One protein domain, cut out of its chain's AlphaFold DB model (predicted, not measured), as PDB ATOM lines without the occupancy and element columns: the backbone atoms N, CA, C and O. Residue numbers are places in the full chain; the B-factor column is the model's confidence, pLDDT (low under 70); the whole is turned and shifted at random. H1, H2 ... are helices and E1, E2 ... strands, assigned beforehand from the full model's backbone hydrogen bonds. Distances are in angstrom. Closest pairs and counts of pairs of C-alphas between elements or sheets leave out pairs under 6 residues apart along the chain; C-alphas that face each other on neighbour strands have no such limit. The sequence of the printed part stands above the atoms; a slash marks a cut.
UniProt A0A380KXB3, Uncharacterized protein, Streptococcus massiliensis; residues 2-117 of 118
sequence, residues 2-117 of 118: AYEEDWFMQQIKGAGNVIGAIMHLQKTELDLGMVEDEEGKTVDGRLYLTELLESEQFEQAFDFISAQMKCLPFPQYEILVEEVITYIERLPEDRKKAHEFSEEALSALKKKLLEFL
ATOM      1  N   ALA A   2     124.688 129.666 153.360       50.56
ATOM      2  CA  ALA A   2     124.656 129.240 151.948       50.56
ATOM      3  C   ALA A   2     125.961 128.615 151.407       50.56
ATOM      4  O   ALA A   2     125.915 127.938 150.392       50.56
ATOM      5  N   TYR A   3     127.122 128.833 152.042       48.16
ATOM      6  CA  TYR A   3     128.400 128.365 151.478       48.16
ATOM      7  C   TYR A   3     128.567 126.839 151.567       48.16
ATOM      8  O   TYR A   3     129.187 126.257 150.682       48.16
ATOM      9  N   GLU A   4     127.995 126.207 152.601       49.72
ATOM     10  CA  GLU A   4     128.079 124.755 152.815       49.72
ATOM     11  C   GLU A   4     127.215 123.982 151.828       49.72
ATOM     12  O   GLU A   4     127.676 123.033 151.207       49.72
ATOM     13  N   GLU A   5     125.995 124.469 151.600       51.75
ATOM     14  CA  GLU A   5     125.123 123.956 150.546       51.75
ATOM     15  C   GLU A   5     125.728 124.138 149.148       51.75
ATOM     16  O   GLU A   5     125.580 123.254 148.309       51.75
ATOM     17  N   ASP A   6     126.422 125.251 148.881       55.81
ATOM     18  CA  ASP A   6     126.948 125.537 147.542       55.81
ATOM     19  C   ASP A   6     128.137 124.637 147.174       55.81
ATOM     20  O   ASP A   6     128.171 124.096 146.069       55.81
ATOM     21  N   TRP A   7     129.081 124.403 148.099       60.97
ATOM     22  CA  TRP A   7     130.197 123.482 147.836       60.97
ATOM     23  C   TRP A   7     129.718 122.028 147.744       60.97
ATOM     24  O   TRP A   7     130.141 121.297 146.847       60.97
ATOM     25  N   PHE A   8     128.760 121.642 148.591       58.84
ATOM     26  CA  PHE A   8     128.108 120.336 148.555       58.84
ATOM     27  C   PHE A   8     127.418 120.095 147.203       58.84
ATOM     28  O   PHE A   8     127.646 119.088 146.534       58.84
ATOM     29  N   MET A   9     126.645 121.074 146.724       59.28
ATOM     30  CA  MET A   9     125.970 121.018 145.421       59.28
ATOM     31  C   MET A   9     126.942 120.990 144.233       59.28
ATOM     32  O   MET A   9     126.587 120.491 143.159       59.28
ATOM     33  N   GLN A  10     128.159 121.517 144.393       61.59
ATOM     34  CA  GLN A  10     129.204 121.457 143.370       61.59
ATOM     35  C   GLN A  10     129.859 120.071 143.280       61.59
ATOM     36  O   GLN A  10     130.063 119.601 142.160       61.59
ATOM     37  N   GLN A  11     130.094 119.390 144.407       50.72
ATOM     38  CA  GLN A  11     130.572 117.997 144.441       50.72
ATOM     39  C   GLN A  11     129.517 117.027 143.868       50.72
ATOM     40  O   GLN A  11     129.807 116.203 142.996       50.72
ATOM     41  N   ILE A  12     128.242 117.234 144.222       53.09
ATOM     42  CA  ILE A  12     127.100 116.419 143.774       53.09
ATOM     43  C   ILE A  12     126.972 116.315 142.245       53.09
ATOM     44  O   ILE A  12     126.590 115.268 141.715       53.09
ATOM     45  N   LYS A  13     127.272 117.386 141.502       50.25
ATOM     46  CA  LYS A  13     127.120 117.393 140.036       50.25
ATOM     47  C   LYS A  13     128.102 116.458 139.317       50.25
ATOM     48  O   LYS A  13     127.869 116.158 138.146       50.25
ATOM     49  N   GLY A  14     129.157 115.990 139.989       50.56
ATOM     50  CA  GLY A  14     130.147 115.060 139.436       50.56
ATOM     51  C   GLY A  14     129.853 113.575 139.679       50.56
ATOM     52  O   GLY A  14     130.345 112.737 138.923       50.56
ATOM     53  N   ALA A  15     129.038 113.225 140.682       50.81
ATOM     54  CA  ALA A  15     128.984 111.863 141.213       50.81
ATOM     55  C   ALA A  15     127.547 111.308 141.318       50.81
ATOM     56  O   ALA A  15     126.895 111.336 142.360       50.81
ATOM     57  N   GLY A  16     127.045 110.734 140.219       51.66
ATOM     58  CA  GLY A  16     125.667 110.221 140.106       51.66
ATOM     59  C   GLY A  16     125.261 109.111 141.095       51.66
ATOM     60  O   GLY A  16     124.069 108.856 141.241       51.66
ATOM     61  N   ASN A  17     126.208 108.483 141.803       58.16
ATOM     62  CA  ASN A  17     125.929 107.471 142.836       58.16
ATOM     63  C   ASN A  17     125.859 108.039 144.267       58.16
ATOM     64  O   ASN A  17     125.302 107.398 145.154       58.16
ATOM     65  N   VAL A  18     126.410 109.230 144.503       56.88
ATOM     66  CA  VAL A  18     126.656 109.785 145.849       56.88
ATOM     67  C   VAL A  18     125.401 110.435 146.414       56.88
ATOM     68  O   VAL A  18     125.087 110.278 147.594       56.88
ATOM     69  N   ILE A  19     124.598 111.040 145.534       58.09
ATOM     70  CA  ILE A  19     123.262 111.560 145.852       58.09
ATOM     71  C   ILE A  19     122.427 110.495 146.565       58.09
ATOM     72  O   ILE A  19     121.728 110.808 147.521       58.09
ATOM     73  N   GLY A  20     122.522 109.235 146.128       62.06
ATOM     74  CA  GLY A  20     121.759 108.134 146.705       62.06
ATOM     75  C   GLY A  20     122.094 107.881 148.174       62.06
ATOM     76  O   GLY A  20     121.173 107.785 148.981       62.06
ATOM     77  N   ALA A  21     123.384 107.819 148.518       63.06
ATOM     78  CA  ALA A  21     123.835 107.573 149.889       63.06
ATOM     79  C   ALA A  21     123.546 108.761 150.807       63.06
ATOM     80  O   ALA A  21     122.976 108.577 151.880       63.06
ATOM     81  N   ILE A  22     123.847 109.989 150.373       61.09
ATOM     82  CA  ILE A  22     123.584 111.169 151.202       61.09
ATOM     83  C   ILE A  22     122.080 111.382 151.399       61.09
ATOM     84  O   ILE A  22     121.639 111.663 152.511       61.09
ATOM     85  N   MET A  23     121.269 111.239 150.342       59.66
ATOM     86  CA  MET A  23     119.813 111.370 150.465       59.66
ATOM     87  C   MET A  23     119.230 110.304 151.381       59.66
ATOM     88  O   MET A  23     118.313 110.601 152.143       59.66
ATOM     89  N   HIS A  24     119.739 109.073 151.313       65.38
ATOM     90  CA  HIS A  24     119.315 108.035 152.236       65.38
ATOM     91  C   HIS A  24     119.717 108.372 153.673       65.38
ATOM     92  O   HIS A  24     118.839 108.395 154.524       65.38
ATOM     93  N   LEU A  25     120.971 108.752 153.939       68.88
ATOM     94  CA  LEU A  25     121.418 109.158 155.279       68.88
ATOM     95  C   LEU A  25     120.608 110.337 155.841       68.88
ATOM     96  O   LEU A  25     120.238 110.328 157.014       68.88
ATOM     97  N   GLN A  26     120.281 111.330 155.006       64.75
ATOM     98  CA  GLN A  26     119.398 112.436 155.392       64.75
ATOM     99  C   GLN A  26     117.974 111.957 155.698       64.75
ATOM    100  O   GLN A  26     117.357 112.436 156.647       64.75
ATOM    101  N   LYS A  27     117.449 110.997 154.926       68.19
ATOM    102  CA  LYS A  27     116.123 110.408 155.144       68.19
ATOM    103  C   LYS A  27     116.050 109.597 156.439       68.19
ATOM    104  O   LYS A  27     114.976 109.518 157.029       68.19
ATOM    105  N   THR A  28     117.157 109.006 156.878       65.50
ATOM    106  CA  THR A  28     117.218 108.194 158.099       65.50
ATOM    107  C   THR A  28     117.296 109.027 159.389       65.50
ATOM    108  O   THR A  28     117.315 108.451 160.472       65.50
ATOM    109  N   GLU A  29     117.346 110.366 159.306       70.69
ATOM    110  CA  GLU A  29     117.552 111.266 160.461       70.69
ATOM    111  C   GLU A  29     118.771 110.874 161.327       70.69
ATOM    112  O   GLU A  29     118.799 111.117 162.533       70.69
ATOM    113  N   LEU A  30     119.792 110.251 160.722       81.38
ATOM    114  CA  LEU A  30     121.006 109.838 161.427       81.38
ATOM    115  C   LEU A  30     121.855 111.068 161.753       81.38
ATOM    116  O   LEU A  30     122.326 111.760 160.848       81.38
ATOM    117  N   ASP A  31     122.062 111.323 163.042       81.94
ATOM    118  CA  ASP A  31     122.980 112.351 163.524       81.94
ATOM    119  C   ASP A  31     124.347 111.715 163.799       81.94
ATOM    120  O   ASP A  31     124.531 111.007 164.787       81.94
ATOM    121  N   LEU A  32     125.301 111.942 162.892       85.19
ATOM    122  CA  LEU A  32     126.683 111.457 163.020       85.19
ATOM    123  C   LEU A  32     127.590 112.455 163.763       85.19
ATOM    124  O   LEU A  32     128.808 112.264 163.830       85.19
ATOM    125  N   GLY A  33     127.002 113.520 164.312       85.69
ATOM    126  CA  GLY A  33     127.693 114.587 165.011       85.69
ATOM    127  C   GLY A  33     128.532 115.476 164.098       85.69
ATOM    128  O   GLY A  33     128.392 115.487 162.876       85.69
ATOM    129  N   MET A  34     129.418 116.238 164.733       85.44
ATOM    130  CA  MET A  34     130.373 117.131 164.082       85.44
ATOM    131  C   MET A  34     131.779 116.563 164.250       85.44
ATOM    132  O   MET A  34     132.136 116.119 165.344       85.44
ATOM    133  N   VAL A  35     132.570 116.581 163.185       85.56
ATOM    134  CA  VAL A  35     133.919 116.003 163.137       85.56
ATOM    135  C   VAL A  35     134.892 117.021 162.575       85.56
ATOM    136  O   VAL A  35     134.497 117.912 161.835       85.56
ATOM    137  N   GLU A  36     136.155 116.925 162.965       83.38
ATOM    138  CA  GLU A  36     137.207 117.764 162.398       83.38
ATOM    139  C   GLU A  36     137.782 117.059 161.165       83.38
ATOM    140  O   GLU A  36     138.175 115.896 161.259       83.38
ATOM    141  N   ASP A  37     137.762 117.733 160.015       78.56
ATOM    142  CA  ASP A  37     138.371 117.240 158.781       78.56
ATOM    143  C   ASP A  37     139.905 117.388 158.797       78.56
ATOM    144  O   ASP A  37     140.502 117.919 159.739       78.56
ATOM    145  N   GLU A  38     140.565 116.922 157.735       74.62
ATOM    146  CA  GLU A  38     142.027 116.993 157.599       74.62
ATOM    147  C   GLU A  38     142.575 118.438 157.576       74.62
ATOM    148  O   GLU A  38     143.760 118.650 157.843       74.62
ATOM    149  N   GLU A  39     141.736 119.440 157.294       76.62
ATOM    150  CA  GLU A  39     142.098 120.860 157.297       76.62
ATOM    151  C   GLU A  39     141.868 121.530 158.667       76.62
ATOM    152  O   GLU A  39     142.128 122.729 158.830       76.62
ATOM    153  N   GLY A  40     141.428 120.772 159.677       78.25
ATOM    154  CA  GLY A  40     141.151 121.282 161.021       78.25
ATOM    155  C   GLY A  40     139.795 121.981 161.127       78.25
ATOM    156  O   GLY A  40     139.566 122.771 162.047       78.25
ATOM    157  N   LYS A  41     138.900 121.760 160.162       80.75
ATOM    158  CA  LYS A  41     137.595 122.403 160.108       80.75
ATOM    159  C   LYS A  41     136.520 121.448 160.598       80.75
ATOM    160  O   LYS A  41     136.461 120.279 160.244       80.75
ATOM    161  N   THR A  42     135.616 121.980 161.413       84.25
ATOM    162  CA  THR A  42     134.456 121.229 161.883       84.25
ATOM    163  C   THR A  42     133.426 121.081 160.762       84.25
ATOM    164  O   THR A  42     132.858 122.077 160.308       84.25
ATOM    165  N   VAL A  43     133.167 119.845 160.348       82.88
ATOM    166  CA  VAL A  43     132.197 119.459 159.318       82.88
ATOM    167  C   VAL A  43     131.165 118.477 159.881       82.88
ATOM    168  O   VAL A  43     131.389 117.823 160.900       82.88
ATOM    169  N   ASP A  44     130.004 118.384 159.233       84.44
ATOM    170  CA  ASP A  44     128.971 117.403 159.583       84.44
ATOM    171  C   ASP A  44     129.487 115.979 159.315       84.44
ATOM    172  O   ASP A  44     130.029 115.695 158.248       84.44
ATOM    173  N   GLY A  45     129.307 115.060 160.264       86.38
ATOM    174  CA  GLY A  45     129.813 113.691 160.167       86.38
ATOM    175  C   GLY A  45     129.243 112.899 158.987       86.38
ATOM    176  O   GLY A  45     129.899 111.986 158.488       86.38
ATOM    177  N   ARG A  46     128.052 113.252 158.481       84.81
ATOM    178  CA  ARG A  46     127.500 112.649 157.253       84.81
ATOM    179  C   ARG A  46     128.229 113.146 156.027       84.81
ATOM    180  O   ARG A  46     128.474 112.365 155.113       84.81
ATOM    181  N   LEU A  47     128.553 114.433 156.012       81.25
ATOM    182  CA  LEU A  47     129.298 115.051 154.930       81.25
ATOM    183  C   LEU A  47     130.711 114.477 154.875       81.25
ATOM    184  O   LEU A  47     131.117 113.986 153.830       81.25
ATOM    185  N   TYR A  48     131.363 114.370 156.030       86.06
ATOM    186  CA  TYR A  48     132.662 113.723 156.161       86.06
ATOM    187  C   TYR A  48     132.650 112.266 155.681       86.06
ATOM    188  O   TYR A  48     133.447 111.882 154.829       86.06
ATOM    189  N   LEU A  49     131.704 111.446 156.157       87.06
ATOM    190  CA  LEU A  49     131.586 110.056 155.706       87.06
ATOM    191  C   LEU A  49     131.354 109.965 154.193       87.06
ATOM    192  O   LEU A  49     131.880 109.075 153.532       87.06
ATOM    193  N   THR A  50     130.569 110.887 153.645       81.25
ATOM    194  CA  THR A  50     130.319 110.951 152.209       81.25
ATOM    195  C   THR A  50     131.608 111.239 151.449       81.25
ATOM    196  O   THR A  50     131.936 110.484 150.539       81.25
ATOM    197  N   GLU A  51     132.364 112.262 151.845       82.31
ATOM    198  CA  GLU A  51     133.626 112.630 151.194       82.31
ATOM    199  C   GLU A  51     134.638 111.482 151.213       82.31
ATOM    200  O   GLU A  51     135.305 111.232 150.206       82.31
ATOM    201  N   LEU A  52     134.702 110.729 152.315       87.00
ATOM    202  CA  LEU A  52     135.547 109.539 152.416       87.00
ATOM    203  C   LEU A  52     135.119 108.444 151.431       87.00
ATOM    204  O   LEU A  52     135.963 107.827 150.782       87.00
ATOM    205  N   LEU A  53     133.814 108.203 151.283       85.19
ATOM    206  CA  LEU A  53     133.288 107.235 150.315       85.19
ATOM    207  C   LEU A  53     133.510 107.692 148.864       85.19
ATOM    208  O   LEU A  53     133.797 106.866 147.998       85.19
ATOM    209  N   GLU A  54     133.407 108.995 148.592       80.31
ATOM    210  CA  GLU A  54     133.642 109.592 147.270       80.31
ATOM    211  C   GLU A  54     135.100 109.535 146.846       80.31
ATOM    212  O   GLU A  54     135.404 109.181 145.703       80.31
ATOM    213  N   SER A  55     135.987 109.851 147.783       83.56
ATOM    214  CA  SER A  55     137.437 109.810 147.605       83.56
ATOM    215  C   SER A  55     137.986 108.384 147.650       83.56
ATOM    216  O   SER A  55     139.198 108.190 147.598       83.56
ATOM    217  N   GLU A  56     137.099 107.384 147.749       85.12
ATOM    218  CA  GLU A  56     137.432 105.963 147.842       85.12
ATOM    219  C   GLU A  56     138.368 105.648 149.028       85.12
ATOM    220  O   GLU A  56     139.089 104.650 149.033       85.12
ATOM    221  N   GLN A  57     138.328 106.481 150.072       86.69
ATOM    222  CA  GLN A  57     139.050 106.317 151.332       86.69
ATOM    223  C   GLN A  57     138.273 105.375 152.264       86.69
ATOM    224  O   GLN A  57     137.915 105.717 153.391       86.69
ATOM    225  N   PHE A  58     138.000 104.160 151.780       86.38
ATOM    226  CA  PHE A  58     137.147 103.189 152.468       86.38
ATOM    227  C   PHE A  58     137.675 102.785 153.848       86.38
ATOM    228  O   PHE A  58     136.877 102.608 154.762       86.38
ATOM    229  N   GLU A  59     138.994 102.697 154.035       87.00
ATOM    230  CA  GLU A  59     139.585 102.416 155.352       87.00
ATOM    231  C   GLU A  59     139.177 103.473 156.386       87.00
ATOM    232  O   GLU A  59     138.624 103.133 157.432       87.00
ATOM    233  N   GLN A  60     139.345 104.757 156.051       87.75
ATOM    234  CA  GLN A  60     138.948 105.862 156.925       87.75
ATOM    235  C   GLN A  60     137.431 105.906 157.129       87.75
ATOM    236  O   GLN A  60     136.968 106.171 158.240       87.75
ATOM    237  N   ALA A  61     136.646 105.609 156.087       89.12
ATOM    238  CA  ALA A  61     135.192 105.535 156.199       89.12
ATOM    239  C   ALA A  61     134.771 104.453 157.206       89.12
ATOM    240  O   ALA A  61     133.909 104.695 158.049       89.12
ATOM    241  N   PHE A  62     135.403 103.275 157.173       89.50
ATOM    242  CA  PHE A  62     135.105 102.182 158.102       89.50
ATOM    243  C   PHE A  62     135.575 102.463 159.528       89.50
ATOM    244  O   PHE A  62     134.853 102.115 160.466       89.50
ATOM    245  N   ASP A  63     136.727 103.110 159.712       89.44
ATOM    246  CA  ASP A  63     137.167 103.578 161.031       89.44
ATOM    247  C   ASP A  63     136.187 104.605 161.607       89.44
ATOM    248  O   ASP A  63     135.792 104.512 162.773       89.44
ATOM    249  N   PHE A  64     135.717 105.537 160.773       90.00
ATOM    250  CA  PHE A  64     134.720 106.523 161.166       90.00
ATOM    251  C   PHE A  64     133.397 105.866 161.570       90.00
ATOM    252  O   PHE A  64     132.895 106.129 162.663       90.00
ATOM    253  N   ILE A  65     132.855 104.969 160.739       89.69
ATOM    254  CA  ILE A  65     131.633 104.214 161.052       89.69
ATOM    255  C   ILE A  65     131.820 103.459 162.366       89.69
ATOM    256  O   ILE A  65     131.010 103.611 163.272       89.69
ATOM    257  N   SER A  66     132.923 102.727 162.523       88.06
ATOM    258  CA  SER A  66     133.216 101.977 163.752       88.06
ATOM    259  C   SER A  66     133.260 102.883 164.991       88.06
ATOM    260  O   SER A  66     132.785 102.497 166.061       88.06
ATOM    261  N   ALA A  67     133.773 104.111 164.872       88.38
ATOM    262  CA  ALA A  67     133.756 105.086 165.960       88.38
ATOM    263  C   ALA A  67     132.330 105.540 166.327       88.38
ATOM    264  O   ALA A  67     132.041 105.727 167.514       88.38
ATOM    265  N   GLN A  68     131.424 105.637 165.347       87.00
ATOM    266  CA  GLN A  68     130.017 105.995 165.571       87.00
ATOM    267  C   GLN A  68     129.260 104.971 166.416       87.00
ATOM    268  O   GLN A  68     128.267 105.328 167.041       87.00
ATOM    269  N   MET A  69     129.754 103.739 166.546       85.88
ATOM    270  CA  MET A  69     129.196 102.751 167.474       85.88
ATOM    271  C   MET A  69     129.137 103.265 168.927       85.88
ATOM    272  O   MET A  69     128.256 102.879 169.692       85.88
ATOM    273  N   LYS A  70     130.061 104.150 169.330       83.62
ATOM    274  CA  LYS A  70     130.074 104.753 170.677       83.62
ATOM    275  C   LYS A  70     129.107 105.929 170.825       83.62
ATOM    276  O   LYS A  70     128.807 106.318 171.953       83.62
ATOM    277  N   CYS A  71     128.667 106.504 169.711       82.50
ATOM    278  CA  CYS A  71     127.858 107.720 169.663       82.50
ATOM    279  C   CYS A  71     126.389 107.424 169.339       82.50
ATOM    280  O   CYS A  71     125.499 108.099 169.855       82.50
ATOM    281  N   LEU A  72     126.128 106.400 168.522       85.06
ATOM    282  CA  LEU A  72     124.802 106.037 168.040       85.06
ATOM    283  C   LEU A  72     124.174 104.895 168.852       85.06
ATOM    284  O   LEU A  72     124.851 103.929 169.212       85.06
ATOM    285  N   PRO A  73     122.847 104.922 169.069       85.88
ATOM    286  CA  PRO A  73     122.098 103.748 169.497       85.88
ATOM    287  C   PRO A  73     122.239 102.602 168.488       85.88
ATOM    288  O   PRO A  73     122.222 102.831 167.280       85.88
ATOM    289  N   PHE A  74     122.266 101.360 168.975       85.12
ATOM    290  CA  PHE A  74     122.453 100.173 168.133       85.12
ATOM    291  C   PHE A  74     121.561 100.122 166.870       85.12
ATOM    292  O   PHE A  74     122.113  99.920 165.791       85.12
ATOM    293  N   PRO A  75     120.237 100.385 166.927       86.19
ATOM    294  CA  PRO A  75     119.406 100.374 165.720       86.19
ATOM    295  C   PRO A  75     119.822 101.418 164.676       86.19
ATOM    296  O   PRO A  75     119.708 101.178 163.483       86.19
ATOM    297  N   GLN A  76     120.311 102.580 165.114       86.00
ATOM    298  CA  GLN A  76     120.782 103.635 164.215       86.00
ATOM    299  C   GLN A  76     122.140 103.282 163.607       86.00
ATOM    300  O   GLN A  76     122.359 103.495 162.417       86.00
ATOM    301  N   TYR A  77     123.024 102.685 164.407       88.50
ATOM    302  CA  TYR A  77     124.299 102.164 163.929       88.50
ATOM    303  C   TYR A  77     124.114 101.044 162.895       88.50
ATOM    304  O   TYR A  77     124.778 101.047 161.864       88.50
ATOM    305  N   GLU A  78     123.173 100.124 163.121       88.44
ATOM    306  CA  GLU A  78     122.848  99.074 162.153       88.44
ATOM    307  C   GLU A  78     122.393  99.676 160.818       88.44
ATOM    308  O   GLU A  78     122.903  99.283 159.771       88.44
ATOM    309  N   ILE A  79     121.524 100.694 160.842       87.62
ATOM    310  CA  ILE A  79     121.096 101.363 159.607       87.62
ATOM    311  C   ILE A  79     122.270 102.069 158.911       87.62
ATOM    312  O   ILE A  79     122.380 101.992 157.690       87.62
ATOM    313  N   LEU A  80     123.167 102.721 159.658       88.06
ATOM    314  CA  LEU A  80     124.369 103.338 159.090       88.06
ATOM    315  C   LEU A  80     125.230 102.309 158.340       88.06
ATOM    316  O   LEU A  80     125.658 102.566 157.215       88.06
ATOM    317  N   VAL A  81     125.462 101.141 158.947       89.44
ATOM    318  CA  VAL A  81     126.225 100.052 158.321       89.44
ATOM    319  C   VAL A  81     125.514  99.546 157.065       89.44
ATOM    320  O   VAL A  81     126.157  99.421 156.023       89.44
ATOM    321  N   GLU A  82     124.199  99.315 157.118       88.00
ATOM    322  CA  GLU A  82     123.424  98.864 155.953       88.00
ATOM    323  C   GLU A  82     123.499  99.844 154.781       88.00
ATOM    324  O   GLU A  82     123.662  99.428 153.633       88.00
ATOM    325  N   GLU A  83     123.403 101.142 155.054       85.44
ATOM    326  CA  GLU A  83     123.464 102.184 154.029       85.44
ATOM    327  C   GLU A  83     124.838 102.232 153.348       85.44
ATOM    328  O   GLU A  83     124.927 102.327 152.120       85.44
ATOM    329  N   VAL A  84     125.920 102.074 154.115       86.44
ATOM    330  CA  VAL A  84     127.285 102.051 153.569       86.44
ATOM    331  C   VAL A  84     127.529 100.793 152.738       86.44
ATOM    332  O   VAL A  84     128.073 100.880 151.638       86.44
ATOM    333  N   ILE A  85     127.089  99.625 153.212       88.31
ATOM    334  CA  ILE A  85     127.192  98.377 152.444       88.31
ATOM    335  C   ILE A  85     126.386  98.490 151.147       88.31
ATOM    336  O   ILE A  85     126.919  98.212 150.072       88.31
ATOM    337  N   THR A  86     125.159  99.012 151.222       86.44
ATOM    338  CA  THR A  86     124.302  99.243 150.052       86.44
ATOM    339  C   THR A  86     124.961 100.188 149.045       86.44
ATOM    340  O   THR A  86     124.853  99.983 147.832       86.44
ATOM    341  N   TYR A  87     125.652 101.230 149.515       84.56
ATOM    342  CA  TYR A  87     126.412 102.129 148.649       84.56
ATOM    343  C   TYR A  87     127.520 101.383 147.903       84.56
ATOM    344  O   TYR A  87     127.603 101.486 146.677       84.56
ATOM    345  N   ILE A  88     128.326 100.591 148.619       84.75
ATOM    346  CA  ILE A  88     129.436  99.839 148.025       84.75
ATOM    347  C   ILE A  88     128.916  98.794 147.032       84.75
ATOM    348  O   ILE A  88     129.461  98.667 145.938       84.75
ATOM    349  N   GLU A  89     127.816  98.103 147.336       84.94
ATOM    350  CA  GLU A  89     127.179  97.155 146.411       84.94
ATOM    351  C   GLU A  89     126.745  97.820 145.097       84.94
ATOM    352  O   GLU A  89     126.876  97.230 144.016       84.94
ATOM    353  N   ARG A  90     126.273  99.070 145.173       83.81
ATOM    354  CA  ARG A  90     125.848  99.877 144.021       83.81
ATOM    355  C   ARG A  90     127.002 100.531 143.262       83.81
ATOM    356  O   ARG A  90     126.753 101.116 142.205       83.81
ATOM    357  N   LEU A  91     128.242 100.453 143.751       82.94
ATOM    358  CA  LEU A  91     129.397 100.949 143.006       82.94
ATOM    359  C   LEU A  91     129.572 100.177 141.685       82.94
ATOM    360  O   LEU A  91     129.224  98.993 141.598       82.94
ATOM    361  N   PRO A  92     130.124 100.825 140.643       82.81
ATOM    362  CA  PRO A  92     130.460 100.150 139.396       82.81
ATOM    363  C   PRO A  92     131.447  99.000 139.644       82.81
ATOM    364  O   PRO A  92     132.312  99.082 140.519       82.81
ATOM    365  N   GLU A  93     131.329  97.921 138.863       80.06
ATOM    366  CA  GLU A  93     132.151  96.715 139.035       80.06
ATOM    367  C   GLU A  93     133.658  96.992 138.974       80.06
ATOM    368  O   GLU A  93     134.417  96.340 139.686       80.06
ATOM    369  N   ASP A  94     134.093  97.970 138.177       82.19
ATOM    370  CA  ASP A  94     135.504  98.353 138.076       82.19
ATOM    371  C   ASP A  94     136.054  98.873 139.411       82.19
ATOM    372  O   ASP A  94     137.149  98.490 139.820       82.19
ATOM    373  N   ARG A  95     135.263  99.678 140.136       80.25
ATOM    374  CA  ARG A  95     135.629 100.186 141.468       80.25
ATOM    375  C   ARG A  95     135.569  99.085 142.518       80.25
ATOM    376  O   ARG A  95     136.482  98.960 143.324       80.25
ATOM    377  N   LYS A  96     134.546  98.226 142.465       81.62
ATOM    378  CA  LYS A  96     134.460  97.068 143.367       81.62
ATOM    379  C   LYS A  96     135.666  96.141 143.219       81.62
ATOM    380  O   LYS A  96     136.207  95.690 144.218       81.62
ATOM    381  N   LYS A  97     136.129  95.900 141.989       83.00
ATOM    382  CA  LYS A  97     137.335  95.098 141.726       83.00
ATOM    383  C   LYS A  97     138.616  95.785 142.190       83.00
ATOM    384  O   LYS A  97     139.486  95.096 142.707       83.00
ATOM    385  N   ALA A  98     138.729  97.105 142.022       84.94
ATOM    386  CA  ALA A  98     139.900  97.866 142.462       84.94
ATOM    387  C   ALA A  98     140.128  97.788 143.982       84.94
ATOM    388  O   ALA A  98     141.272  97.770 144.420       84.94
ATOM    389  N   HIS A  99     139.043  97.688 144.753       79.94
ATOM    390  CA  HIS A  99     139.057  97.616 146.220       79.94
ATOM    391  C   HIS A  99     138.718  96.222 146.771       79.94
ATOM    392  O   HIS A  99     138.421  96.077 147.952       79.94
ATOM    393  N   GLU A 100     138.725  95.192 145.917       84.81
ATOM    394  CA  GLU A 100     138.457  93.793 146.293       84.81
ATOM    395  C   GLU A 100     137.111  93.566 147.024       84.81
ATOM    396  O   GLU A 100     136.942  92.612 147.787       84.81
ATOM    397  N   PHE A 101     136.105  94.402 146.741       85.19
ATOM    398  CA  PHE A 101     134.742  94.281 147.266       85.19
ATOM    399  C   PHE A 101     133.953  93.175 146.554       85.19
ATOM    400  O   PHE A 101     133.051  93.429 145.751       85.19
ATOM    401  N   SER A 102     134.302  91.923 146.849       84.94
ATOM    402  CA  SER A 102     133.476  90.758 146.524       84.94
ATOM    403  C   SER A 102     132.251  90.671 147.445       84.94
ATOM    404  O   SER A 102     132.244  91.233 148.539       84.94
ATOM    405  N   GLU A 103     131.215  89.929 147.041       84.75
ATOM    406  CA  GLU A 103     130.037  89.682 147.896       84.75
ATOM    407  C   GLU A 103     130.433  89.065 149.250       84.75
ATOM    408  O   GLU A 103     129.902  89.435 150.298       84.75
ATOM    409  N   GLU A 104     131.423  88.167 149.246       87.19
ATOM    410  CA  GLU A 104     131.975  87.563 150.462       87.19
ATOM    411  C   GLU A 104     132.696  88.596 151.337       87.19
ATOM    412  O   GLU A 104     132.498  88.608 152.553       87.19
ATOM    413  N   ALA A 105     133.486  89.490 150.733       86.94
ATOM    414  CA  ALA A 105     134.183  90.554 151.452       86.94
ATOM    415  C   ALA A 105     133.200  91.556 152.074       86.94
ATOM    416  O   ALA A 105     133.379  91.946 153.225       86.94
ATOM    417  N   LEU A 106     132.131  91.921 151.360       87.12
ATOM    418  CA  LEU A 106     131.090  92.819 151.871       87.12
ATOM    419  C   LEU A 106     130.287  92.183 153.004       87.12
ATOM    420  O   LEU A 106     130.041  92.829 154.022       87.12
ATOM    421  N   SER A 107     129.940  90.902 152.876       87.81
ATOM    422  CA  SER A 107     129.290  90.148 153.950       87.81
ATOM    423  C   SER A 107     130.183  90.052 155.192       87.81
ATOM    424  O   SER A 107     129.732  90.310 156.310       87.81
ATOM    425  N   ALA A 108     131.477  89.766 155.008       89.19
ATOM    426  CA  ALA A 108     132.452  89.731 156.093       89.19
ATOM    427  C   ALA A 108     132.659  91.111 156.737       89.19
ATOM    428  O   ALA A 108     132.747  91.201 157.961       89.19
ATOM    429  N   LEU A 109     132.692  92.183 155.943       87.75
ATOM    430  CA  LEU A 109     132.797  93.563 156.415       87.75
ATOM    431  C   LEU A 109     131.577  93.957 157.250       87.75
ATOM    432  O   LEU A 109     131.741  94.414 158.378       87.75
ATOM    433  N   LYS A 110     130.364  93.726 156.733       89.75
ATOM    434  CA  LYS A 110     129.113  93.953 157.466       89.75
ATOM    435  C   LYS A 110     129.125  93.199 158.789       89.75
ATOM    436  O   LYS A 110     128.868  93.777 159.841       89.75
ATOM    437  N   LYS A 111     129.483  91.913 158.744       88.38
ATOM    438  CA  LYS A 111     129.579  91.075 159.936       88.38
ATOM    439  C   LYS A 111     130.604  91.630 160.918       88.38
ATOM    440  O   LYS A 111     130.271  91.747 162.081       88.38
ATOM    441  N   LYS A 112     131.787  92.053 160.468       87.50
ATOM    442  CA  LYS A 112     132.822  92.672 161.312       87.50
ATOM    443  C   LYS A 112     132.328  93.965 161.965       87.50
ATOM    444  O   LYS A 112     132.476  94.109 163.172       87.50
ATOM    445  N   LEU A 113     131.717  94.869 161.197       85.19
ATOM    446  CA  LEU A 113     131.181  96.141 161.695       85.19
ATOM    447  C   LEU A 113     130.077  95.935 162.739       85.19
ATOM    448  O   LEU A 113     129.984  96.717 163.683       85.19
ATOM    449  N   LEU A 114     129.278  94.873 162.602       84.31
ATOM    450  CA  LEU A 114     128.248  94.498 163.571       84.31
ATOM    451  C   LEU A 114     128.789  93.599 164.705       84.31
ATOM    452  O   LEU A 114     128.258  93.624 165.805       84.31
ATOM    453  N   GLU A 115     129.850  92.815 164.503       76.56
ATOM    454  CA  GLU A 115     130.407  91.897 165.513       76.56
ATOM    455  C   GLU A 115     131.181  92.619 166.622       76.56
ATOM    456  O   GLU A 115     131.305  92.063 167.710       76.56
ATOM    457  N   PHE A 116     131.631  93.862 166.410       60.34
ATOM    458  CA  PHE A 116     132.269  94.687 167.451       60.34
ATOM    459  C   PHE A 116     131.337  95.084 168.620       60.34
ATOM    460  O   PHE A 116     131.752  95.821 169.508       60.34
ATOM    461  N   LEU A 117     130.109  94.558 168.664       54.53
ATOM    462  CA  LEU A 117     129.096  94.759 169.707       54.53
ATOM    463  C   LEU A 117     129.363  94.089 171.069       54.53
ATOM    464  O   LEU A 117     128.519  94.240 171.954       54.53
TER     465      LEU A 117
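AT A GLANCE: This is residues 2 to 117 of the 118 residues of an uncharacterized protein of Streptococcus massiliensis (UniProt A0A380KXB3). What does the model look like? Four helices, H2, H3, H4 and H5, form an up-and-down bundle, with H7 packed along H5 on the outside and a small hairpin of E1 and E2 at the first residues of H3. H1 lies at the opposite end of the longest axis from H7, and short H6 lies beyond the last residues of H5, about perpendicular to it at 78 degrees. What is it made of, and how large is it? The printed part has 116 residues with seven named helices and two antiparallel strands, in the order H1 H2 E1 E2 H3 H4 H5 H6 H7, mostly helix. It is compact, with a radius of gyration of the C-alphas of 13.9 A and spans of 42 by 34 by 27 A.

HOW THE PARTS SIT: How do the strands meet? E1, residues 34 to 36, and E2, residues 42 to 44, form an antiparallel hairpin, with N 35 and O 43 at 2.9 A, within hydrogen-bond range. The closest C-alphas of E1 and H3, residues 45 to 54, are those of Met 34 and Gly 45, 5.2 A apart. How do the bundle's helices stand? H3 touches H2, residues 18 to 27, at Thr 50 and Ile 22, their closest C-alphas, 6.8 A apart, with a shallow tilt of 22 degrees, opposite ways. H3 and H4, residues 58 to 68, form a helical hairpin and touch, closest at the C-alphas of Leu 52 and Ala 61, 5.5 A apart. H4 only just touches H5, residues 74 to 89, with 3 pairs of C-alphas within 8 A, the closest those of Gln 68 and Tyr 77 at 7.1 A. What lies round the hub? H5 touches H7, residues 103 to 115, opposite ways at a shallow tilt of 17 degrees, closest at the C-alphas of Val 81 and Lys 110, 6.8 A apart. H1, residues 2 to 12, and H6, residues 93 to 98, touch no helix. In H1 to H7 every O i to N i+4 pair is within hydrogen-bond range.

IN THESE COORDINATES: Where does the printed part begin and end? C-alpha 2, in H1, is at (124.656, 129.240, 151.948), and C-alpha 115, ending H7, is at (130.407, 91.897, 165.513). Which helices are long? H5 measures 22.4 A from first to last C-alpha, H7 17.8 A, H1 15.4 A and H4 15.2 A.

THE WHOLE: How far does it reach? The C-alphas farthest apart, those of Ala 2 and Glu 104, are 42.3 A apart. Is it continuous and confident? The printed part has no cut and no long link. Residues 2 to 28 and 116 to 117 have pLDDT under 70.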